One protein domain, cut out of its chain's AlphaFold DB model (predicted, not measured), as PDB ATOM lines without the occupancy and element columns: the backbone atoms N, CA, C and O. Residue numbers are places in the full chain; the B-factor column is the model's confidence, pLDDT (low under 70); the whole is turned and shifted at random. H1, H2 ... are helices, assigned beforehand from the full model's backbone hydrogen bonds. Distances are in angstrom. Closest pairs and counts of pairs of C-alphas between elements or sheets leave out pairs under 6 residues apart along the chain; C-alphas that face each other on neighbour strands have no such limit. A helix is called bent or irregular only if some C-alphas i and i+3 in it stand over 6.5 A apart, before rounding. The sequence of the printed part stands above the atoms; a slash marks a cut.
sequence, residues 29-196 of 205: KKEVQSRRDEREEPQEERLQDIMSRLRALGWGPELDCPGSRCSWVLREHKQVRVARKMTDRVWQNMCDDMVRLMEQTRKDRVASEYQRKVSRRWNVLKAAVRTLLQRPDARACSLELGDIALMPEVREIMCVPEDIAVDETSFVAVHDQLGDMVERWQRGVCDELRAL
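This is residues 29 to 196 of the 205 residues of an uncharacterized protein of Daedalea quercina L-15889 (UniProt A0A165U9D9). One long helical arm, H3a, joins two groups: residues 54 to 62 of H1 pack on its residues 98 to 106, partway along it, with H2 beside H1, and past its last residues H3b, H4, H5, H6 and H7 cluster, H6 packing on residues 114 to 118 of H3a. Residues 29 to 37 and 187 to 196 stick out. The printed part has 168 residues, with seven named helices, H1 to H7, and no named strand: all helix, extended, radius of gyration of the C-alphas 24.9 A, spans 75 by 40 by 28 A.

H1, residues 29 to 64, and H2, residues 70 to 76, form a helical hairpin, closest C-alphas Leu 63 and Cys 70, 5.9 A. H3, residues 88 to 132, assigned as one helix by its hydrogen bonds, is bent, C-alphas 120 and 123 being 7.5 A apart, into H3a, 88 to 120, and H3b, 123 to 132. H1 touches H3a about perpendicular, 77 degrees, closest C-alphas Glu 62 and Arg 106, 6.8 A. H5, residues 145 to 149, touches H3b, closest C-alphas Val 129 and Leu 145, 6.4 A. H7, residues 168 to 196, likewise one helix by hydrogen bonds, is bent, C-alphas 176 and 179 being 7.7 A apart, into H7a, 168 to 176, and H7b, 179 to 196. H6, residues 152 to 159, touches H7a at a shallow tilt of 9 degrees, opposite ways, closest C-alphas Glu 153 and Val 174, 6.5 A. H4, residues 136 to 140, touches H7b, closest C-alphas Asp 137 and Gly 179, 6.2 A. Every O i to N i+4 pair is within hydrogen-bond range in H2, H3b, H4, H5, H6 and H7b, against 25 of 32 in H1, 27 of 29 in H3a and 2 of 5 in H7a, where 5 of 6 O i to N i+3 pairs are.

H1 begins at C-alpha 29 (83.595, 220.139, 285.581) and measures 35.3 A, H3a 45.8 A and H7b 26.0 A, ending at C-alpha 196 (149.245, 200.408, 291.038).

The C-alphas farthest apart, Glu 31 and Pro 136, are 76.3 A apart. The printed part has no cut; the link H2 to H3 is long. Residues 31 and 33 to 39 have pLDDT under 70.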
ATOM      1  N   LYS A  29      82.622 220.432 286.646       71.12
ATOM      2  CA  LYS A  29      83.595 220.139 285.581       71.12
ATOM      3  C   LYS A  29      84.082 221.409 284.885       71.12
ATOM      4  O   LYS A  29      85.283 221.541 284.682       71.12
ATOM      5  N   LYS A  30      83.182 222.339 284.551       70.38
ATOM      6  CA  LYS A  30      83.549 223.622 283.930       70.38
ATOM      7  C   LYS A  30      84.396 224.490 284.853       70.38
ATOM      8  O   LYS A  30      85.368 225.072 284.397       70.38
ATOM      9  N   GLU A  31      84.073 224.546 286.140       69.94
ATOM     10  CA  GLU A  31      84.828 225.355 287.099       69.94
ATOM     11  C   GLU A  31      86.201 224.747 287.422       69.94
ATOM     12  O   GLU A  31      87.192 225.465 287.528       69.94
ATOM     13  N   VAL A  32      86.294 223.414 287.507       72.00
ATOM     14  CA  VAL A  32      87.582 222.710 287.602       72.00
ATOM     15  C   VAL A  32      88.426 222.933 286.345       72.00
ATOM     16  O   VAL A  32      89.637 223.090 286.473       72.00
ATOM     17  N   GLN A  33      87.806 222.971 285.162       67.31
ATOM     18  CA  GLN A  33      88.502 223.252 283.907       67.31
ATOM     19  C   GLN A  33      88.992 224.706 283.851       67.31
ATOM     20  O   GLN A  33      90.184 224.914 283.685       67.31
ATOM     21  N   SER A  34      88.138 225.693 284.140       68.25
ATOM     22  CA  SER A  34      88.519 227.118 284.192       68.25
ATOM     23  C   SER A  34      89.693 227.363 285.140       68.25
ATOM     24  O   SER A  34      90.671 228.005 284.783       68.25
ATOM     25  N   ARG A  35      89.651 226.774 286.343       66.06
ATOM     26  CA  ARG A  35      90.734 226.902 287.333       66.06
ATOM     27  C   ARG A  35      92.028 226.194 286.921       66.06
ATOM     28  O   ARG A  35      93.079 226.498 287.490       66.06
ATOM     29  N   ARG A  36      91.961 225.204 286.024       66.31
ATOM     30  CA  ARG A  36      93.149 224.595 285.406       66.31
ATOM     31  C   ARG A  36      93.695 225.509 284.322       66.31
ATOM     32  O   ARG A  36      94.871 225.844 284.394       66.31
ATOM     33  N   ASP A  37      92.839 225.982 283.425       64.38
ATOM     34  CA  ASP A  37      93.213 226.850 282.307       64.38
ATOM     35  C   ASP A  37      93.867 228.156 282.814       64.38
ATOM     36  O   ASP A  37      94.961 228.509 282.380       64.38
ATOM     37  N   GLU A  38      93.298 228.784 283.854       68.31
ATOM     38  CA  GLU A  38      93.852 229.973 284.537       68.31
ATOM     39  C   GLU A  38      95.251 229.752 285.144       68.31
ATOM     40  O   GLU A  38      95.983 230.707 285.414       68.31
ATOM     41  N   ARG A  39      95.633 228.498 285.419       64.81
ATOM     42  CA  ARG A  39      96.965 228.142 285.934       64.81
ATOM     43  C   ARG A  39      97.919 227.712 284.830       64.81
ATOM     44  O   ARG A  39      99.124 227.883 285.004       64.81
ATOM     45  N   GLU A  40      97.401 227.141 283.751       70.56
ATOM     46  CA  GLU A  40      98.184 226.633 282.627       70.56
ATOM     47  C   GLU A  40      98.682 227.772 281.731       70.56
ATOM     48  O   GLU A  40      99.844 227.749 281.332       70.56
ATOM     49  N   GLU A  41      97.879 228.816 281.505       74.88
ATOM     50  CA  GLU A  41      98.268 229.954 280.659       74.88
ATOM     51  C   GLU A  41      99.497 230.719 281.209       74.88
ATOM     52  O   GLU A  41     100.492 230.834 280.487       74.88
ATOM     53  N   PRO A  42      99.568 231.113 282.502       79.31
ATOM     54  CA  PRO A  42     100.762 231.772 283.045       79.31
ATOM     55  C   PRO A  42     101.989 230.852 283.137       79.31
ATOM     56  O   PRO A  42     103.124 231.330 283.189       79.31
ATOM     57  N   GLN A  43     101.782 229.533 283.226       82.44
ATOM     58  CA  GLN A  43     102.872 228.550 283.219       82.44
ATOM     59  C   GLN A  43     103.463 228.396 281.820       82.44
ATOM     60  O   GLN A  43     104.683 228.308 281.687       82.44
ATOM     61  N   GLU A  44     102.615 228.395 280.795       83.44
ATOM     62  CA  GLU A  44     103.046 228.316 279.406       83.44
ATOM     63  C   GLU A  44     103.799 229.586 278.999       83.44
ATOM     64  O   GLU A  44     104.913 229.490 278.491       83.44
ATOM     65  N   GLU A  45     103.287 230.776 279.331       86.75
ATOM     66  CA  GLU A  45     104.011 232.037 279.102       86.75
ATOM     67  C   GLU A  45     105.399 232.030 279.757       86.75
ATOM     68  O   GLU A  45     106.401 232.424 279.153       86.75
ATOM     69  N   ARG A  46     105.474 231.543 281.002       88.75
ATOM     70  CA  ARG A  46     106.737 231.423 281.732       88.75
ATOM     71  C   ARG A  46     107.687 230.435 281.059       88.75
ATOM     72  O   ARG A  46     108.878 230.725 280.967       88.75
ATOM     73  N   LEU A  47     107.190 229.287 280.602       89.12
ATOM     74  CA  LEU A  47     107.985 228.303 279.868       89.12
ATOM     75  C   LEU A  47     108.544 228.909 278.573       89.12
ATOM     76  O   LEU A  47     109.738 228.760 278.314       89.12
ATOM     77  N   GLN A  48     107.732 229.637 277.806       89.69
ATOM     78  CA  GLN A  48     108.168 230.278 276.563       89.69
ATOM     79  C   GLN A  48     109.244 231.350 276.797       89.69
ATOM     80  O   GLN A  48     110.222 231.412 276.044       89.69
ATOM     81  N   ASP A  49     109.130 232.154 277.861       91.31
ATOM     82  CA  ASP A  49     110.174 233.119 278.242       91.31
ATOM     83  C   ASP A  49     111.477 232.396 278.645       91.31
ATOM     84  O   ASP A  49     112.559 232.735 278.165       91.31
ATOM     85  N   ILE A  50     111.389 231.315 279.431       91.19
ATOM     86  CA  ILE A  50     112.554 230.480 279.789       91.19
ATOM     87  C   ILE A  50     113.216 229.886 278.545       91.19
ATOM     88  O   ILE A  50     114.434 229.984 278.397       91.19
ATOM     89  N   MET A  51     112.439 229.302 277.632       91.69
ATOM     90  CA  MET A  51     112.959 228.737 276.384       91.69
ATOM     91  C   MET A  51     113.636 229.809 275.529       91.69
ATOM     92  O   MET A  51     114.715 229.568 274.992       91.69
ATOM     93  N   SER A  52     113.055 231.005 275.439       93.19
ATOM     94  CA  SER A  52     113.631 232.126 274.688       93.19
ATOM     95  C   SER A  52     114.974 232.572 275.268       93.19
ATOM     96  O   SER A  52     115.940 232.763 274.527       93.19
ATOM     97  N   ARG A  53     115.084 232.660 276.597       93.88
ATOM     98  CA  ARG A  53     116.346 233.001 277.270       93.88
ATOM     99  C   ARG A  53     117.390 231.890 277.150       93.88
ATOM    100  O   ARG A  53     118.557 232.179 276.911       93.88
ATOM    101  N   LEU A  54     116.988 230.621 277.238       94.00
ATOM    102  CA  LEU A  54     117.880 229.486 276.980       94.00
ATOM    103  C   LEU A  54     118.394 229.481 275.532       94.00
ATOM    104  O   LEU A  54     119.579 229.236 275.311       94.00
ATOM    105  N   ARG A  55     117.548 229.820 274.548       94.81
ATOM    106  CA  ARG A  55     117.983 230.011 273.154       94.81
ATOM    107  C   ARG A  55     119.027 231.119 273.032       94.81
ATOM    108  O   ARG A  55     120.033 230.907 272.362       94.81
ATOM    109  N   ALA A  56     118.836 232.246 273.720       94.31
ATOM    110  CA  ALA A  56     119.814 233.337 273.749       94.31
ATOM    111  C   ALA A  56     121.165 232.922 274.368       94.31
ATOM    112  O   ALA A  56     122.202 233.458 273.991       94.31
ATOM    113  N   LEU A  57     121.167 231.932 275.265       93.56
ATOM    114  CA  LEU A  57     122.374 231.314 275.830       93.56
ATOM    115  C   LEU A  57     122.992 230.216 274.938       93.56
ATOM    116  O   LEU A  57     123.951 229.567 275.347       93.56
ATOM    117  N   GLY A  58     122.454 229.979 273.739       93.75
ATOM    118  CA  GLY A  58     122.979 228.997 272.787       93.75
ATOM    119  C   GLY A  58     122.392 227.588 272.915       93.75
ATOM    120  O   GLY A  58     122.867 226.674 272.247       93.75
ATOM    121  N   TRP A  59     121.339 227.389 273.714       94.06
ATOM    122  CA  TRP A  59     120.686 226.081 273.882       94.06
ATOM    123  C   TRP A  59     119.599 225.771 272.844       94.06
ATOM    124  O   TRP A  59     118.894 224.771 272.972       94.06
ATOM    125  N   GLY A  60     119.450 226.604 271.811       89.81
ATOM    126  CA  GLY A  60     118.485 226.380 270.728       89.81
ATOM    127  C   GLY A  60     118.568 224.993 270.085       89.81
ATOM    128  O   GLY A  60     117.541 224.317 270.039       89.81
ATOM    129  N   PRO A  61     119.760 224.502 269.689       88.56
ATOM    130  CA  PRO A  61     119.892 223.179 269.084       88.56
ATOM    131  C   PRO A  61     119.318 222.051 269.953       88.56
ATOM    132  O   PRO A  61     118.609 221.191 269.447       88.56
ATOM    133  N   GLU A  62     119.562 222.059 271.265       88.31
ATOM    134  CA  GLU A  62     119.023 221.054 272.194       88.31
ATOM    135  C   GLU A  62     117.513 221.152 272.419       88.31
ATOM    136  O   GLU A  62     116.875 220.132 272.707       88.31
ATOM    137  N   LEU A  63     116.957 222.363 272.345       88.88
ATOM    138  CA  LEU A  63     115.526 222.612 272.508       88.88
ATOM    139  C   LEU A  63     114.733 222.166 271.278       88.88
ATOM    140  O   LEU A  63     113.647 221.612 271.430       88.88
ATOM    141  N   ASP A  64     115.297 222.373 270.089       88.44
ATOM    142  CA  ASP A  64     114.639 222.089 268.811       88.44
ATOM    143  C   ASP A  64     115.005 220.689 268.259       88.44
ATOM    144  O   ASP A  64     114.472 220.252 267.240       88.44
ATOM    145  N   CYS A  65     115.898 219.954 268.937       82.50
ATOM    146  CA  CYS A  65     116.344 218.622 268.528       82.50
ATOM    147  C   CYS A  65     115.196 217.584 268.566       82.50
ATOM    148  O   CYS A  65     114.626 217.323 269.635       82.50
ATOM    149  N   PRO A  66     114.890 216.913 267.439       73.69
ATOM    150  CA  PRO A  66     113.897 215.843 267.401       73.69
ATOM    151  C   PRO A  66     114.288 214.664 268.305       73.69
ATOM    152  O   PRO A  66     115.379 214.114 268.195       73.69
ATOM    153  N   GLY A  67     113.385 214.251 269.199       70.69
ATOM    154  CA  GLY A  67     113.637 213.172 270.167       70.69
ATOM    155  C   GLY A  67     114.315 213.626 271.464       70.69
ATOM    156  O   GLY A  67     114.465 212.829 272.392       70.69
ATOM    157  N   SER A  68     114.665 214.909 271.570       77.75
ATOM    158  CA  SER A  68     115.083 215.516 272.827       77.75
ATOM    159  C   SER A  68     113.928 215.544 273.831       77.75
ATOM    160  O   SER A  68     112.805 215.935 273.512       77.75
ATOM    161  N   ARG A  69     114.208 215.165 275.082       83.50
ATOM    162  CA  ARG A  69     113.248 215.293 276.192       83.50
ATOM    163  C   ARG A  69     113.282 216.679 276.844       83.50
ATOM    164  O   ARG A  69     112.540 216.890 277.798       83.50
ATOM    165  N   CYS A  70     114.090 217.618 276.335       83.44
ATOM    166  CA  CYS A  70     114.288 218.952 276.917       83.44
ATOM    167  C   CYS A  70     112.971 219.676 277.213       83.44
ATOM    168  O   CYS A  70     112.764 220.115 278.338       83.44
ATOM    169  N   SER A  71     112.059 219.756 276.237       82.12
ATOM    170  CA  SER A  71     110.772 220.448 276.415       82.12
ATOM    171  C   SER A  71     109.942 219.842 277.556       82.12
ATOM    172  O   SER A  71     109.457 220.560 278.431       82.12
ATOM    173  N   TRP A  72     109.855 218.510 277.617       85.44
ATOM    174  CA  TRP A  72     109.124 217.814 278.677       85.44
ATOM    175  C   TRP A  72     109.785 217.988 280.052       85.44
ATOM    176  O   TRP A  72     109.111 218.299 281.031       85.44
ATOM    177  N   VAL A  73     111.112 217.849 280.122       88.56
ATOM    178  CA  VAL A  73     111.890 218.007 281.361       88.56
ATOM    179  C   VAL A  73     111.771 219.432 281.912       88.56
ATOM    180  O   VAL A  73     111.598 219.611 283.118       88.56
ATOM    181  N   LEU A  74     111.803 220.444 281.041       88.94
ATOM    182  CA  LEU A  74     111.585 221.839 281.426       88.94
ATOM    183  C   LEU A  74     110.162 222.055 281.945       88.94
ATOM    184  O   LEU A  74     109.991 222.651 283.006       88.94
ATOM    185  N   ARG A  75     109.144 221.532 281.253       86.38
ATOM    186  CA  ARG A  75     107.737 221.678 281.658       86.38
ATOM    187  C   ARG A  75     107.448 221.070 283.034       86.38
ATOM    188  O   ARG A  75     106.670 221.635 283.801       86.38
ATOM    189  N   GLU A  76     108.100 219.961 283.374       86.75
ATOM    190  CA  GLU A  76     107.966 219.317 284.686       86.75
ATOM    191  C   GLU A  76     108.808 219.983 285.787       86.75
ATOM    192  O   GLU A  76     108.590 219.741 286.979       86.75
ATOM    193  N   HIS A  77     109.749 220.861 285.429       88.12
ATOM    194  CA  HIS A  77     110.636 221.472 286.404       88.12
ATOM    195  C   HIS A  77     109.887 222.434 287.343       88.12
ATOM    196  O   HIS A  77     109.157 223.339 286.932       88.12
ATOM    197  N   LYS A  78     110.123 222.291 288.652       86.75
ATOM    198  CA  LYS A  78     109.400 223.019 289.714       86.75
ATOM    199  C   LYS A  78     109.417 224.547 289.563       86.75
ATOM    200  O   LYS A  78     108.424 225.194 289.872       86.75
ATOM    201  N   GLN A  79     110.527 225.126 289.092       83.75
ATOM    202  CA  GLN A  79     110.673 226.581 288.907       83.75
ATOM    203  C   GLN A  79     109.957 227.099 287.644       83.75
ATOM    204  O   GLN A  79     109.689 228.297 287.538       83.75
ATOM    205  N   VAL A  80     109.637 226.204 286.706       83.75
ATOM    206  CA  VAL A  80     108.900 226.500 285.469       83.75
ATOM    207  C   VAL A  80     107.395 226.431 285.725       83.75
ATOM    208  O   VAL A  80     106.655 227.301 285.287       83.75
ATOM    209  N   ARG A  81     106.941 225.486 286.559       82.81
ATOM    210  CA  ARG A  81     105.523 225.320 286.945       82.81
ATOM    211  C   ARG A  81     104.964 226.417 287.862       82.81
ATOM    212  O   ARG A  81     103.816 226.341 288.307       82.81
ATOM    213  N   VAL A  82     105.748 227.439 288.189       83.12
ATOM    214  CA  VAL A  82     105.280 228.560 289.007       83.12
ATOM    215  C   VAL A  82     104.413 229.474 288.141       83.12
ATOM    216  O   VAL A  82     104.925 230.123 287.238       83.12
ATOM    217  N   ALA A  83     103.120 229.581 288.457       76.69
ATOM    218  CA  ALA A  83     102.175 230.481 287.785       76.69
ATOM    219  C   ALA A  83     102.405 231.955 288.191       76.69
ATOM    220  O   ALA A  83     101.570 232.592 288.833       76.69
ATOM    221  N   ARG A  84     103.602 232.478 287.911       78.38
ATOM    222  CA  ARG A  84     103.993 233.878 288.115       78.38
ATOM    223  C   ARG A  84     104.871 234.321 286.957       78.38
ATOM    224  O   ARG A  84     105.751 233.572 286.531       78.38
ATOM    225  N   LYS A  85     104.702 235.573 286.531       79.06
ATOM    226  CA  LYS A  85     105.548 236.183 285.502       79.06
ATOM    227  C   LYS A  85     107.023 236.116 285.899       79.06
ATOM    228  O   LYS A  85     107.380 236.301 287.068       79.06
ATOM    229  N   MET A  86     107.880 235.810 284.934       86.12
ATOM    230  CA  MET A  86     109.318 235.794 285.151       86.12
ATOM    231  C   MET A  86     109.875 237.218 285.079       86.12
ATOM    232  O   MET A  86     109.494 238.013 284.226       86.12
ATOM    233  N   THR A  87     110.734 237.557 286.036       88.50
ATOM    234  CA  THR A  87     111.460 238.831 286.083       88.50
ATOM    235  C   THR A  87     112.949 238.552 285.956       88.50
ATOM    236  O   THR A  87     113.393 237.441 286.256       88.50
ATOM    237  N   ASP A  88     113.741 239.554 285.575       89.69
ATOM    238  CA  ASP A  88     115.184 239.363 285.371       89.69
ATOM    239  C   ASP A  88     115.910 238.907 286.636       89.69
ATOM    240  O   ASP A  88     116.768 238.031 286.572       89.69
ATOM    241  N   ARG A  89     115.496 239.403 287.807       89.31
ATOM    242  CA  ARG A  89     116.026 238.937 289.096       89.31
ATOM    243  C   ARG A  89     115.726 237.458 289.342       89.31
ATOM    244  O   ARG A  89     116.568 236.731 289.857       89.31
ATOM    245  N   VAL A  90     114.513 237.008 289.012       88.75
ATOM    246  CA  VAL A  90     114.138 235.594 289.163       88.75
ATOM    247  C   VAL A  90     114.924 234.736 288.180       88.75
ATOM    248  O   VAL A  90     115.413 233.685 288.579       88.75
ATOM    249  N   TRP A  91     115.081 235.201 286.940       92.25
ATOM    250  CA  TRP A  91     115.897 234.538 285.930       92.25
ATOM    251  C   TRP A  91     117.347 234.376 286.391       92.25
ATOM    252  O   TRP A  91     117.844 233.259 286.390       92.25
ATOM    253  N   GLN A  92     117.991 235.445 286.866       92.25
ATOM    254  CA  GLN A  92     119.367 235.397 287.379       92.25
ATOM    255  C   GLN A  92     119.545 234.335 288.470       92.25
ATOM    256  O   GLN A  92     120.529 233.607 288.457       92.25
ATOM    257  N   ASN A  93     118.565 234.187 289.365       90.81
ATOM    258  CA  ASN A  93     118.630 233.203 290.445       90.81
ATOM    259  C   ASN A  93     118.429 231.748 289.989       90.81
ATOM    260  O   ASN A  93     118.828 230.843 290.713       90.81
ATOM    261  N   MET A  94     117.763 231.504 288.855       90.75
ATOM    262  CA  MET A  94     117.463 230.146 288.368       90.75
ATOM    263  C   MET A  94     118.223 229.756 287.096       90.75
ATOM    264  O   MET A  94     118.153 228.604 286.679       90.75
ATOM    265  N   CYS A  95     118.923 230.698 286.461       91.50
ATOM    266  CA  CYS A  95     119.622 230.493 285.196       91.50
ATOM    267  C   CYS A  95     120.614 229.329 285.293       91.50
ATOM    268  O   CYS A  95     120.570 228.430 284.459       91.50
ATOM    269  N   ASP A  96     121.432 229.289 286.346       93.00
ATOM    270  CA  ASP A  96     122.420 228.225 286.552       93.00
ATOM    271  C   ASP A  96     121.768 226.843 286.694       93.00
ATOM    272  O   ASP A  96     122.251 225.864 286.125       93.00
ATOM    273  N   ASP A  97     120.637 226.758 287.400       92.25
ATOM    274  CA  ASP A  97     119.870 225.515 287.527       92.25
ATOM    275  C   ASP A  97     119.325 225.064 286.164       92.25
ATOM    276  O   ASP A  97     119.373 223.877 285.835       92.25
ATOM    277  N   MET A  98     118.836 226.004 285.346       93.12
ATOM    278  CA  MET A  98     118.330 225.703 284.002       93.12
ATOM    279  C   MET A  98     119.456 225.271 283.063       93.12
ATOM    280  O   MET A  98     119.283 224.314 282.314       93.12
ATOM    281  N   VAL A  99     120.625 225.909 283.132       93.44
ATOM    282  CA  VAL A  99     121.804 225.507 282.352       93.44
ATOM    283  C   VAL A  99     122.253 224.099 282.743       93.44
ATOM    284  O   VAL A  99     122.407 223.254 281.864       93.44
ATOM    285  N   ARG A 100     122.362 223.791 284.042       93.94
ATOM    286  CA  ARG A 100     122.689 222.431 284.518       93.94
ATOM    287  C   ARG A 100     121.678 221.391 284.040       93.94
ATOM    288  O   ARG A 100     122.056 220.285 283.661       93.94
ATOM    289  N   LEU A 101     120.393 221.742 284.036       92.25
ATOM    290  CA  LEU A 101     119.334 220.875 283.524       92.25
ATOM    291  C   LEU A 101     119.506 220.595 282.023       92.25
ATOM    292  O   LEU A 101     119.361 219.451 281.583       92.25
ATOM    293  N   MET A 102     119.850 221.620 281.239       92.69
ATOM    294  CA  MET A 102     120.114 221.477 279.806       92.69
ATOM    295  C   MET A 102     121.371 220.645 279.532       92.69
ATOM    296  O   MET A 102     121.346 219.769 278.665       92.69
ATOM    297  N   GLU A 103     122.439 220.834 280.306       94.06
ATOM    298  CA  GLU A 103     123.649 220.009 280.234       94.06
ATOM    299  C   GLU A 103     123.357 218.537 280.523       94.06
ATOM    300  O   GLU A 103     123.797 217.662 279.773       94.06
ATOM    301  N   GLN A 104     122.594 218.253 281.582       91.50
ATOM    302  CA  GLN A 104     122.204 216.886 281.908       91.50
ATOM    303  C   GLN A 104     121.356 216.278 280.790       91.50
ATOM    304  O   GLN A 104     121.606 215.151 280.367       91.50
ATOM    305  N   THR A 105     120.403 217.036 280.248       89.88
ATOM    306  CA  THR A 105     119.546 216.534 279.169       89.88
ATOM    307  C   THR A 105     120.340 216.270 277.887       89.88
ATOM    308  O   THR A 105     120.105 215.265 277.214       89.88
ATOM    309  N   ARG A 106     121.338 217.109 277.570       91.25
ATOM    310  CA  ARG A 106     122.283 216.862 276.471       91.25
ATOM    311  C   ARG A 106     123.071 215.569 276.703       91.25
ATOM    312  O   ARG A 106     123.162 214.757 275.784       91.25
ATOM    313  N   LYS A 107     123.606 215.354 277.910       91.50
ATOM    314  CA  LYS A 107     124.333 214.120 278.269       91.50
ATOM    315  C   LYS A 107     123.450 212.883 278.111       91.50
ATOM    316  O   LYS A 107     123.865 211.926 277.463       91.50
ATOM    317  N   ASP A 108     122.224 212.931 278.625       89.00
ATOM    318  CA  ASP A 108     121.260 211.834 278.521       89.00
ATOM    319  C   ASP A 108     120.888 211.534 277.063       89.00
ATOM    320  O   ASP A 108     120.790 210.368 276.678       89.00
ATOM    321  N   ARG A 109     120.701 212.572 276.233       88.75
ATOM    322  CA  ARG A 109     120.435 212.417 274.795       88.75
ATOM    323  C   ARG A 109     121.587 211.691 274.108       88.75
ATOM    324  O   ARG A 109     121.351 210.678 273.458       88.75
ATOM    325  N   VAL A 110     122.816 212.178 274.282       89.12
ATOM    326  CA  VAL A 110     124.013 211.582 273.665       89.12
ATOM    327  C   VAL A 110     124.210 210.140 274.136       89.12
ATOM    328  O   VAL A 110     124.488 209.257 273.324       89.12
ATOM    329  N   ALA A 111     124.003 209.868 275.427       89.44
ATOM    330  CA  ALA A 111     124.076 208.517 275.973       89.44
ATOM    331  C   ALA A 111     122.999 207.596 275.376       89.44
ATOM    332  O   ALA A 111     123.302 206.467 274.999       89.44
ATOM    333  N   SER A 112     121.762 208.078 275.239       88.00
ATOM    334  CA  SER A 112     120.654 207.329 274.637       88.00
ATOM    335  C   SER A 112     120.885 207.047 273.148       88.00
ATOM    336  O   SER A 112     120.677 205.924 272.692       88.00
ATOM    337  N   GLU A 113     121.381 208.025 272.387       87.62
ATOM    338  CA  GLU A 113     121.761 207.850 270.978       87.62
ATOM    339  C   GLU A 113     122.861 206.798 270.826       87.62
ATOM    340  O   GLU A 113     122.750 205.891 269.996       87.62
ATOM    341  N   TYR A 114     123.888 206.870 271.672       87.88
ATOM    342  CA  TYR A 114     124.954 205.877 271.712       87.88
ATOM    343  C   TYR A 114     124.419 204.483 272.060       87.88
ATOM    344  O   TYR A 114     124.682 203.520 271.339       87.88
ATOM    345  N   GLN A 115     123.612 204.368 273.117       89.00
ATOM    346  CA  GLN A 115     123.003 203.103 273.525       89.00
ATOM    347  C   GLN A 115     122.120 202.517 272.427       89.00
ATOM    348  O   GLN A 115     122.216 201.323 272.149       89.00
ATOM    349  N   ARG A 116     121.293 203.332 271.766       87.44
ATOM    350  CA  ARG A 116     120.439 202.895 270.653       87.44
ATOM    351  C   ARG A 116     121.275 202.368 269.490       87.44
ATOM    352  O   ARG A 116     120.971 201.294 268.969       87.44
ATOM    353  N   LYS A 117     122.330 203.095 269.109       88.25
ATOM    354  CA  LYS A 117     123.259 202.704 268.039       88.25
ATOM    355  C   LYS A 117     123.921 201.359 268.343       88.25
ATOM    356  O   LYS A 117     123.836 200.434 267.537       88.25
ATOM    357  N   VAL A 118     124.514 201.225 269.529       88.25
ATOM    358  CA  VAL A 118     125.196 199.994 269.954       88.25
ATOM    359  C   VAL A 118     124.209 198.834 270.084       88.25
ATOM    360  O   VAL A 118     124.494 197.742 269.606       88.25
ATOM    361  N   SER A 119     123.018 199.067 270.646       89.75
ATOM    362  CA  SER A 119     121.996 198.025 270.834       89.75
ATOM    363  C   SER A 119     121.528 197.425 269.511       89.75
ATOM    364  O   SER A 119     121.373 196.211 269.410       89.75
ATOM    365  N   ARG A 120     121.348 198.249 268.468       89.62
ATOM    366  CA  ARG A 120     120.982 197.763 267.125       89.62
ATOM    367  C   ARG A 120     122.064 196.878 266.508       89.62
ATOM    368  O   ARG A 120     121.747 195.918 265.817       89.62
ATOM    369  N   ARG A 121     123.332 197.192 266.777       93.31
ATOM    370  CA  ARG A 121     124.507 196.489 266.234       93.31
ATOM    371  C   ARG A 121     124.999 195.350 267.134       93.31
ATOM    372  O   ARG A 121     125.909 194.617 266.762       93.31
ATOM    373  N   TRP A 122     124.385 195.169 268.303       91.62
ATOM    374  CA  TRP A 122     124.873 194.270 269.346       91.62
ATOM    375  C   TRP A 122     124.994 192.817 268.891       91.62
ATOM    376  O   TRP A 122     125.977 192.156 269.207       91.62
ATOM    377  N   ASN A 123     124.022 192.312 268.130       92.44
ATOM    378  CA  ASN A 123     124.049 190.922 267.672       92.44
ATOM    379  C   ASN A 123     125.196 190.657 266.689       92.44
ATOM    380  O   ASN A 123     125.846 189.620 266.802       92.44
ATOM    381  N   VAL A 124     125.472 191.607 265.789       92.94
ATOM    382  CA  VAL A 124     126.585 191.528 264.831       92.94
ATOM    383  C   VAL A 124     127.916 191.567 265.575       92.94
ATOM    384  O   VAL A 124     128.734 190.665 265.413       92.94
ATOM    385  N   LEU A 125     128.086 192.535 266.485       93.19
ATOM    386  CA  LEU A 125     129.273 192.617 267.338       93.19
ATOM    387  C   LEU A 125     129.490 191.314 268.111       93.19
ATOM    388  O   LEU A 125     130.588 190.770 268.137       93.19
ATOM    389  N   LYS A 126     128.436 190.788 268.737       92.94
ATOM    390  CA  LYS A 126     128.517 189.565 269.535       92.94
ATOM    391  C   LYS A 126     128.917 188.357 268.687       92.94
ATOM    392  O   LYS A 126     129.620 187.488 269.193       92.94
ATOM    393  N   ALA A 127     128.459 188.269 267.440       91.75
ATOM    394  CA  ALA A 127     128.862 187.211 266.518       91.75
ATOM    395  C   ALA A 127     130.345 187.342 266.130       91.75
ATOM    396  O   ALA A 127     131.096 186.386 266.322       91.75
ATOM    397  N   ALA A 128     130.778 188.534 265.708       91.19
ATOM    398  CA  ALA A 128     132.163 188.810 265.321       91.19
ATOM    399  C   ALA A 128     133.156 188.638 266.488       91.19
ATOM    400  O   ALA A 128     134.203 188.015 266.358       91.19
ATOM    401  N   VAL A 129     132.821 189.111 267.689       90.69
ATOM    402  CA  VAL A 129     133.710 188.959 268.851       90.69
ATOM    403  C   VAL A 129     133.803 187.504 269.300       90.69
ATOM    404  O   VAL A 129     134.871 187.049 269.700       90.69
ATOM    405  N   ARG A 130     132.725 186.720 269.192       90.44
ATOM    406  CA  ARG A 130     132.780 185.290 269.532       90.44
ATOM    407  C   ARG A 130     133.765 184.518 268.668       90.44
ATOM    408  O   ARG A 130     134.396 183.607 269.201       90.44
ATOM    409  N   THR A 131     133.882 184.847 267.382       88.62
ATOM    410  CA  THR A 131     134.851 184.207 266.484       88.62
ATOM    411  C   THR A 131     136.276 184.662 266.805       88.62
ATOM    412  O   THR A 131     137.168 183.816 266.857       88.62
ATOM    413  N   LEU A 132     136.488 185.942 267.140       87.12
ATOM    414  CA  LEU A 132     137.779 186.453 267.634       87.12
ATOM    415  C   LEU A 132     138.235 185.732 268.913       87.12
ATOM    416  O   LEU A 132     139.371 185.278 268.991       87.12
ATOM    417  N   LEU A 133     137.332 185.535 269.877       88.69
ATOM    418  CA  LEU A 133     137.620 184.852 271.147       88.69
ATOM    419  C   LEU A 133     137.997 183.368 270.996       88.69
ATOM    420  O   LEU A 133     138.506 182.760 271.937       88.69
ATOM    421  N   GLN A 134     137.750 182.746 269.838       88.38
ATOM    422  CA  GLN A 134     138.220 181.378 269.589       88.38
ATOM    423  C   GLN A 134     139.699 181.317 269.204       88.38
ATOM    424  O   GLN A 134     140.271 180.224 269.209       88.38
ATOM    425  N   ARG A 135     140.321 182.450 268.866       87.12
ATOM    426  CA  ARG A 135     141.707 182.469 268.410       87.12
ATOM    427  C   ARG A 135     142.701 182.299 269.574       87.12
ATOM    428  O   ARG A 135     142.402 182.683 270.709       87.12
ATOM    429  N   PRO A 136     143.878 181.690 269.325       86.44
ATOM    430  CA  PRO A 136     144.859 181.407 270.377       86.44
ATOM    431  C   PRO A 136     145.394 182.654 271.089       86.44
ATOM    432  O   PRO A 136     145.597 182.616 272.298       86.44
ATOM    433  N   ASP A 137     145.584 183.746 270.350       84.62
ATOM    434  CA  ASP A 137     146.010 185.062 270.842       84.62
ATOM    435  C   ASP A 137     145.051 185.611 271.913       84.62
ATOM    436  O   ASP A 137     145.476 185.928 273.026       84.62
ATOM    437  N   ALA A 138     143.748 185.630 271.630       84.12
ATOM    438  CA  ALA A 138     142.735 186.094 272.575       84.12
ATOM    439  C   ALA A 138     142.606 185.177 273.803       84.12
ATOM    440  O   ALA A 138     142.476 185.654 274.933       84.12
ATOM    441  N   ARG A 139     142.682 183.856 273.599       85.38
ATOM    442  CA  ARG A 139     142.597 182.870 274.689       85.38
ATOM    443  C   ARG A 139     143.800 182.915 275.623       85.38
ATOM    444  O   ARG A 139     143.623 182.764 276.827       85.38
ATOM    445  N   ALA A 140     145.003 183.135 275.092       85.88
ATOM    446  CA  ALA A 140     146.222 183.232 275.894       85.88
ATOM    447  C   ALA A 140     146.147 184.373 276.921       85.88
ATOM    448  O   ALA A 140     146.659 184.240 278.030       85.88
ATOM    449  N   CYS A 141     145.450 185.458 276.573       82.44
ATOM    450  CA  CYS A 141     145.243 186.616 277.437       82.44
ATOM    451  C   CYS A 141     143.936 186.570 278.249       82.44
ATOM    452  O   CYS A 141     143.643 187.525 278.958       82.44
ATOM    453  N   SER A 142     143.162 185.477 278.173       85.88
ATOM    454  CA  SER A 142     141.842 185.340 278.818       85.88
ATOM    455  C   SER A 142     140.890 186.513 278.542       85.88
ATOM    456  O   SER A 142     140.143 186.918 279.429       85.88
ATOM    457  N   LEU A 143     140.923 187.067 277.324       88.62
ATOM    458  CA  LEU A 143     140.079 188.206 276.962       88.62
ATOM    459  C   LEU A 143     138.596 187.847 277.014       88.62
ATOM    460  O   LEU A 143     138.183 186.766 276.586       88.62
ATOM    461  N   GLU A 144     137.786 188.798 277.457       89.69
ATOM    462  CA  GLU A 144     136.338 188.721 277.405       89.69
ATOM    463  C   GLU A 144     135.762 189.598 276.288       89.69
ATOM    464  O   GLU A 144     136.432 190.413 275.648       89.69
ATOM    465  N   LEU A 145     134.455 189.448 276.051       88.44
ATOM    466  CA  LEU A 145     133.744 190.261 275.066       88.44
ATOM    467  C   LEU A 145     133.880 191.758 275.367       88.44
ATOM    468  O   LEU A 145     133.994 192.547 274.434       88.44
ATOM    469  N   GLY A 146     133.855 192.136 276.649       89.00
ATOM    470  CA  GLY A 146     134.011 193.523 277.081       89.00
ATOM    471  C   GLY A 146     135.368 194.105 276.697       89.00
ATOM    472  O   GLY A 146     135.411 195.213 276.169       89.00
ATOM    473  N   ASP A 147     136.447 193.338 276.874       90.94
ATOM    474  CA  ASP A 147     137.805 193.787 276.559       90.94
ATOM    475  C   ASP A 147     137.946 194.104 275.072       90.94
ATOM    476  O   ASP A 147     138.386 195.192 274.709       90.94
ATOM    477  N   ILE A 148     137.487 193.193 274.206       90.56
ATOM    478  CA  ILE A 148     137.546 193.371 272.750       90.56
ATOM    479  C   ILE A 148     136.584 194.476 272.290       90.56
ATOM    480  O   ILE A 148     136.945 195.301 271.455       90.56
ATOM    481  N   ALA A 149     135.367 194.541 272.843       90.94
ATOM    482  CA  ALA A 149     134.372 195.547 272.461       90.94
ATOM    483  C   ALA A 149     134.803 196.988 272.781       90.94
ATOM    484  O   ALA A 149     134.316 197.930 272.149       90.94
ATOM    485  N   LEU A 150     135.688 197.166 273.766       89.81
ATOM    486  CA  LEU A 150     136.220 198.466 274.163       89.81
ATOM    487  C   LEU A 150     137.485 198.870 273.395       89.81
ATOM    488  O   LEU A 150     137.883 200.034 273.489       89.81
ATOM    489  N   MET A 151     138.080 197.972 272.604       92.88
ATOM    490  CA  MET A 151     139.241 198.304 271.778       92.88
ATOM    491  C   MET A 151     138.885 199.363 270.719       92.88
ATOM    492  O   MET A 151     137.771 199.336 270.180       92.88
ATOM    493  N   PRO A 152     139.799 200.306 270.412       93.19
ATOM    494  CA  PRO A 152     139.534 201.411 269.489       93.19
ATOM    495  C   PRO A 152     138.979 200.961 268.138       93.19
ATOM    496  O   PRO A 152     137.973 201.502 267.688       93.19
ATOM    497  N   GLU A 153     139.561 199.917 267.554       94.56
ATOM    498  CA  GLU A 153     139.212 199.384 266.235       94.56
ATOM    499  C   GLU A 153     137.755 198.902 266.191       94.56
ATOM    500  O   GLU A 153     137.002 199.177 265.257       94.56
ATOM    501  N   VAL A 154     137.316 198.231 267.258       92.81
ATOM    502  CA  VAL A 154     135.937 197.751 267.392       92.81
ATOM    503  C   VAL A 154     134.985 198.908 267.682       92.81
ATOM    504  O   VAL A 154     133.886 198.968 267.124       92.81
ATOM    505  N   ARG A 155     135.394 199.865 268.525       91.94
ATOM    506  CA  ARG A 155     134.580 201.049 268.818       91.94
ATOM    507  C   ARG A 155     134.365 201.910 267.583       91.94
ATOM    508  O   ARG A 155     133.252 202.401 267.416       91.94
ATOM    509  N   GLU A 156     135.366 202.081 266.727       92.69
ATOM    510  CA  GLU A 156     135.251 202.847 265.484       92.69
ATOM    511  C   GLU A 156     134.160 202.272 264.579       92.69
ATOM    512  O   GLU A 156     133.247 203.005 264.193       92.69
ATOM    513  N   ILE A 157     134.160 200.952 264.368       93.12
ATOM    514  CA  ILE A 157     133.109 200.248 263.614       93.12
ATOM    515  C   ILE A 157     131.743 200.430 264.282       93.12
ATOM    516  O   ILE A 157     130.750 200.767 263.638       93.12
ATOM    517  N   MET A 158     131.666 200.251 265.600       90.62
ATOM    518  CA  MET A 158     130.396 200.336 266.323       90.62
ATOM    519  C   MET A 158     129.832 201.760 266.386       90.62
ATOM    520  O   MET A 158     128.612 201.930 266.487       90.62
ATOM    521  N   CYS A 159     130.686 202.781 266.294       88.94
ATOM    522  CA  CYS A 159     130.319 204.187 266.442       88.94
ATOM    523  C   CYS A 159     130.041 204.913 265.124       88.94
ATOM    524  O   CYS A 159     129.576 206.058 265.194       88.94
ATOM    525  N   VAL A 160     130.228 204.275 263.958       91.50
ATOM    526  CA  VAL A 160     129.923 204.901 262.658       91.50
ATOM    527  C   VAL A 160     128.484 205.456 262.616       91.50
ATOM    528  O   VAL A 160     127.618 204.965 263.359       91.50
ATOM    529  N   PRO A 161     128.207 206.498 261.811       87.88
ATOM    530  CA  PRO A 161     126.863 207.056 261.621       87.88
ATOM    531  C   PRO A 161     125.757 206.001 261.385       87.88
ATOM    532  O   PRO A 161     126.038 204.883 260.952       87.88
ATOM    533  N   GLU A 162     124.504 206.304 261.765       83.62
ATOM    534  CA  GLU A 162     123.383 205.333 261.719       83.62
ATOM    535  C   GLU A 162     122.991 204.914 260.290       83.62
ATOM    536  O   GLU A 162     122.431 203.837 260.109       83.62
ATOM    537  N   ASP A 163     123.286 205.747 259.298       85.81
ATOM    538  CA  ASP A 163     123.079 205.515 257.865       85.81
ATOM    539  C   ASP A 163     124.045 204.482 257.273       85.81
ATOM    540  O   ASP A 163     123.776 203.924 256.209       85.81
ATOM    541  N   ILE A 164     125.135 204.172 257.977       88.50
ATOM    542  CA  ILE A 164     126.088 203.145 257.569       88.50
ATOM    543  C   ILE A 164     125.676 201.806 258.184       88.50
ATOM    544  O   ILE A 164     125.634 201.631 259.413       88.50
ATOM    545  N   ALA A 165     125.370 200.846 257.309       89.12
ATOM    546  CA  ALA A 165     125.121 199.467 257.698       89.12
ATOM    547  C   ALA A 165     126.410 198.844 258.249       89.12
ATOM    548  O   ALA A 165     127.471 198.963 257.646       89.12
ATOM    549  N   VAL A 166     126.299 198.193 259.408       92.81
ATOM    550  CA  VAL A 166     127.394 197.443 260.031       92.81
ATOM    551  C   VAL A 166     126.989 195.980 260.046       92.81
ATOM    552  O   VAL A 166     125.982 195.619 260.660       92.81
ATOM    553  N   ASP A 167     127.777 195.163 259.367       91.69
ATOM    554  CA  ASP A 167     127.596 193.723 259.226       91.69
ATOM    555  C   ASP A 167     128.891 192.981 259.591       91.69
ATOM    556  O   ASP A 167     129.855 193.576 260.070       91.69
ATOM    557  N   GLU A 168     128.918 191.665 259.395       87.25
ATOM    558  CA  GLU A 168     130.085 190.836 259.713       87.25
ATOM    559  C   GLU A 168     131.326 191.223 258.896       87.25
ATOM    560  O   GLU A 168     132.444 191.170 259.409       87.25
ATOM    561  N   THR A 169     131.147 191.683 257.653       90.75
ATOM    562  CA  THR A 169     132.265 192.078 256.779       90.75
ATOM    563  C   THR A 169     132.979 193.325 257.291       90.75
ATOM    564  O   THR A 169     134.184 193.482 257.092       90.75
ATOM    565  N   SER A 170     132.266 194.160 258.051       92.88
ATOM    566  CA  SER A 170     132.824 195.349 258.702       92.88
ATOM    567  C   SER A 170     133.931 195.007 259.710       92.88
ATOM    568  O   SER A 170     134.753 195.863 260.022       92.88
ATOM    569  N   PHE A 171     133.985 193.763 260.203       92.62
ATOM    570  CA  PHE A 171     134.955 193.311 261.205       92.62
ATOM    571  C   PHE A 171     136.163 192.569 260.615       92.62
ATOM    572  O   PHE A 171     137.037 192.156 261.372       92.62
ATOM    573  N   VAL A 172     136.269 192.408 259.291       90.81
ATOM    574  CA  VAL A 172     137.383 191.662 258.664       90.81
ATOM    575  C   VAL A 172     138.745 192.267 259.023       90.81
ATOM    576  O   VAL A 172     139.637 191.547 259.458       90.81
ATOM    577  N   ALA A 173     138.882 193.593 258.964       90.31
ATOM    578  CA  ALA A 173     140.129 194.259 259.351       90.31
ATOM    579  C   ALA A 173     140.483 194.040 260.836       90.31
ATOM    580  O   ALA A 173     141.654 193.886 261.175       90.31
ATOM    581  N   VAL A 174     139.478 193.959 261.718       91.75
ATOM    582  CA  VAL A 174     139.672 193.639 263.145       91.75
ATOM    583  C   VAL A 174     140.156 192.202 263.319       91.75
ATOM    584  O   VAL A 174     141.003 191.933 264.166       91.75
ATOM    585  N   HIS A 175     139.646 191.271 262.510       88.88
ATOM    586  CA  HIS A 175     140.151 189.903 262.492       88.88
ATOM    587  C   HIS A 175     141.636 189.856 262.132       88.88
ATOM    588  O   HIS A 175     142.397 189.171 262.818       88.88
ATOM    589  N   ASP A 176     142.061 190.594 261.116       90.44
ATOM    590  CA  ASP A 176     143.459 190.586 260.678       90.44
ATOM    591  C   ASP A 176     144.392 191.232 261.713       90.44
ATOM    592  O   ASP A 176     145.493 190.737 261.953       90.44
ATOM    593  N   GLN A 177     143.922 192.281 262.393       92.19
ATOM    594  CA  GLN A 177     144.703 193.061 263.359       92.19
ATOM    595  C   GLN A 177     144.653 192.527 264.799       92.19
ATOM    596  O   GLN A 177     145.308 193.092 265.676       92.19
ATOM    597  N   LEU A 178     143.910 191.443 265.071       90.19
ATOM    598  CA  LEU A 178     143.665 190.983 266.443       90.19
ATOM    599  C   LEU A 178     144.959 190.789 267.247       90.19
ATOM    600  O   LEU A 178     145.013 191.208 268.397       90.19
ATOM    601  N   GLY A 179     146.003 190.202 266.657       90.75
ATOM    602  CA  GLY A 179     147.274 189.969 267.354       90.75
ATOM    603  C   GLY A 179     147.878 191.256 267.927       90.75
ATOM    604  O   GLY A 179     148.155 191.327 269.125       90.75
ATOM    605  N   ASP A 180     147.981 192.295 267.098       93.12
ATOM    606  CA  ASP A 180     148.519 193.603 267.488       93.12
ATOM    607  C   ASP A 180     147.637 194.284 268.544       93.12
ATOM    608  O   ASP A 180     148.129 194.928 269.476       93.12
ATOM    609  N   MET A 181     146.315 194.130 268.418       93.31
ATOM    610  CA  MET A 181     145.343 194.656 269.378       93.31
ATOM    611  C   MET A 181     145.505 194.004 270.758       93.31
ATOM    612  O   MET A 181     145.536 194.708 271.772       93.31
ATOM    613  N   VAL A 182     145.644 192.675 270.800       92.06
ATOM    614  CA  VAL A 182     145.848 191.909 272.038       92.06
ATOM    615  C   VAL A 182     147.175 192.280 272.692       92.06
ATOM    616  O   VAL A 182     147.205 192.534 273.897       92.06
ATOM    617  N   GLU A 183     148.258 192.382 271.920       92.75
ATOM    618  CA  GLU A 183     149.567 192.762 272.458       92.75
ATOM    619  C   GLU A 183     149.528 194.165 273.083       92.75
ATOM    620  O   GLU A 183     150.036 194.392 274.187       92.75
ATOM    621  N   ARG A 184     148.872 195.116 272.406       93.62
ATOM    622  CA  ARG A 184     148.704 196.482 272.908       93.62
ATOM    623  C   ARG A 184     147.889 196.519 274.197       93.62
ATOM    624  O   ARG A 184     148.275 197.214 275.137       93.62
ATOM    625  N   TRP A 185     146.783 195.779 274.244       92.56
ATOM    626  CA  TRP A 185     145.952 195.665 275.442       92.56
ATOM    627  C   TRP A 185     146.741 195.072 276.609       92.56
ATOM    628  O   TRP A 185     146.765 195.654 277.691       92.56
ATOM    629  N   GLN A 186     147.466 193.976 276.370       91.62
ATOM    630  CA  GLN A 186     148.252 193.302 277.400       91.62
ATOM    631  C   GLN A 186     149.316 194.237 277.978       91.62
ATOM    632  O   GLN A 186     149.481 194.315 279.196       91.62
ATOM    633  N   ARG A 187     150.009 194.984 277.113       93.31
ATOM    634  CA  ARG A 187     151.001 195.979 277.529       93.31
ATOM    635  C   ARG A 187     150.377 197.050 278.423       93.31
ATOM    636  O   ARG A 187     150.913 197.316 279.494       93.31
ATOM    637  N   GLY A 188     149.224 197.590 278.025       91.56
ATOM    638  CA  GLY A 188     148.493 198.593 278.802       91.56
ATOM    639  C   GLY A 188     148.092 198.095 280.192       91.56
ATOM    640  O   GLY A 188     148.399 198.750 281.185       91.56
ATOM    641  N   VAL A 189     147.492 196.904 280.278       90.19
ATOM    642  CA  VAL A 189     147.098 196.297 281.562       90.19
ATOM    643  C   VAL A 189     148.319 196.023 282.442       90.19
ATOM    644  O   VAL A 189     148.297 196.298 283.642       90.19
ATOM    645  N   CYS A 190     149.417 195.515 281.874       92.31
ATOM    646  CA  CYS A 190     150.655 195.309 282.623       92.31
ATOM    647  C   CYS A 190     151.229 196.620 283.175       92.31
ATOM    648  O   CYS A 190     151.697 196.638 284.313       92.31
ATOM    649  N   ASP A 191     151.209 197.702 282.398       94.44
ATOM    650  CA  ASP A 191     151.720 199.002 282.833       94.44
ATOM    651  C   ASP A 191     150.841 199.629 283.923       94.44
ATOM    652  O   ASP A 191     151.368 200.138 284.915       94.44
ATOM    653  N   GLU A 192     149.517 199.509 283.810       93.25
ATOM    654  CA  GLU A 192     148.577 199.947 284.846       93.25
ATOM    655  C   GLU A 192     148.777 199.167 286.154       93.25
ATOM    656  O   GLU A 192     148.936 199.764 287.221       93.25
ATOM    657  N   LEU A 193     148.874 197.836 286.081       93.12
ATOM    658  CA  LEU A 193     149.141 196.999 287.253       93.12
ATOM    659  C   LEU A 193     150.486 197.339 287.905       93.12
ATOM    660  O   LEU A 193     150.573 197.418 289.131       93.12
ATOM    661  N   ARG A 194     151.537 197.585 287.112       94.19
ATOM    662  CA  ARG A 194     152.837 198.037 287.636       94.19
ATOM    663  C   ARG A 194     152.707 199.371 288.363       94.19
ATOM    664  O   ARG A 194     153.243 199.500 289.463       94.19
ATOM    665  N   ALA A 195     151.995 200.336 287.783       94.50
ATOM    666  CA  ALA A 195     151.776 201.638 288.403       94.50
ATOM    667  C   ALA A 195     151.039 201.506 289.744       94.50
ATOM    668  O   ALA A 195     151.471 202.092 290.736       94.50
ATOM    669  N   LEU A 196     149.994 200.675 289.807       94.69
ATOM    670  CA  LEU A 196     149.245 200.408 291.038       94.69
ATOM    671  C   LEU A 196     150.109 199.740 292.115       94.69
ATOM    672  O   LEU A 196     150.056 200.137 293.276       94.69
TER     673      LEU A 196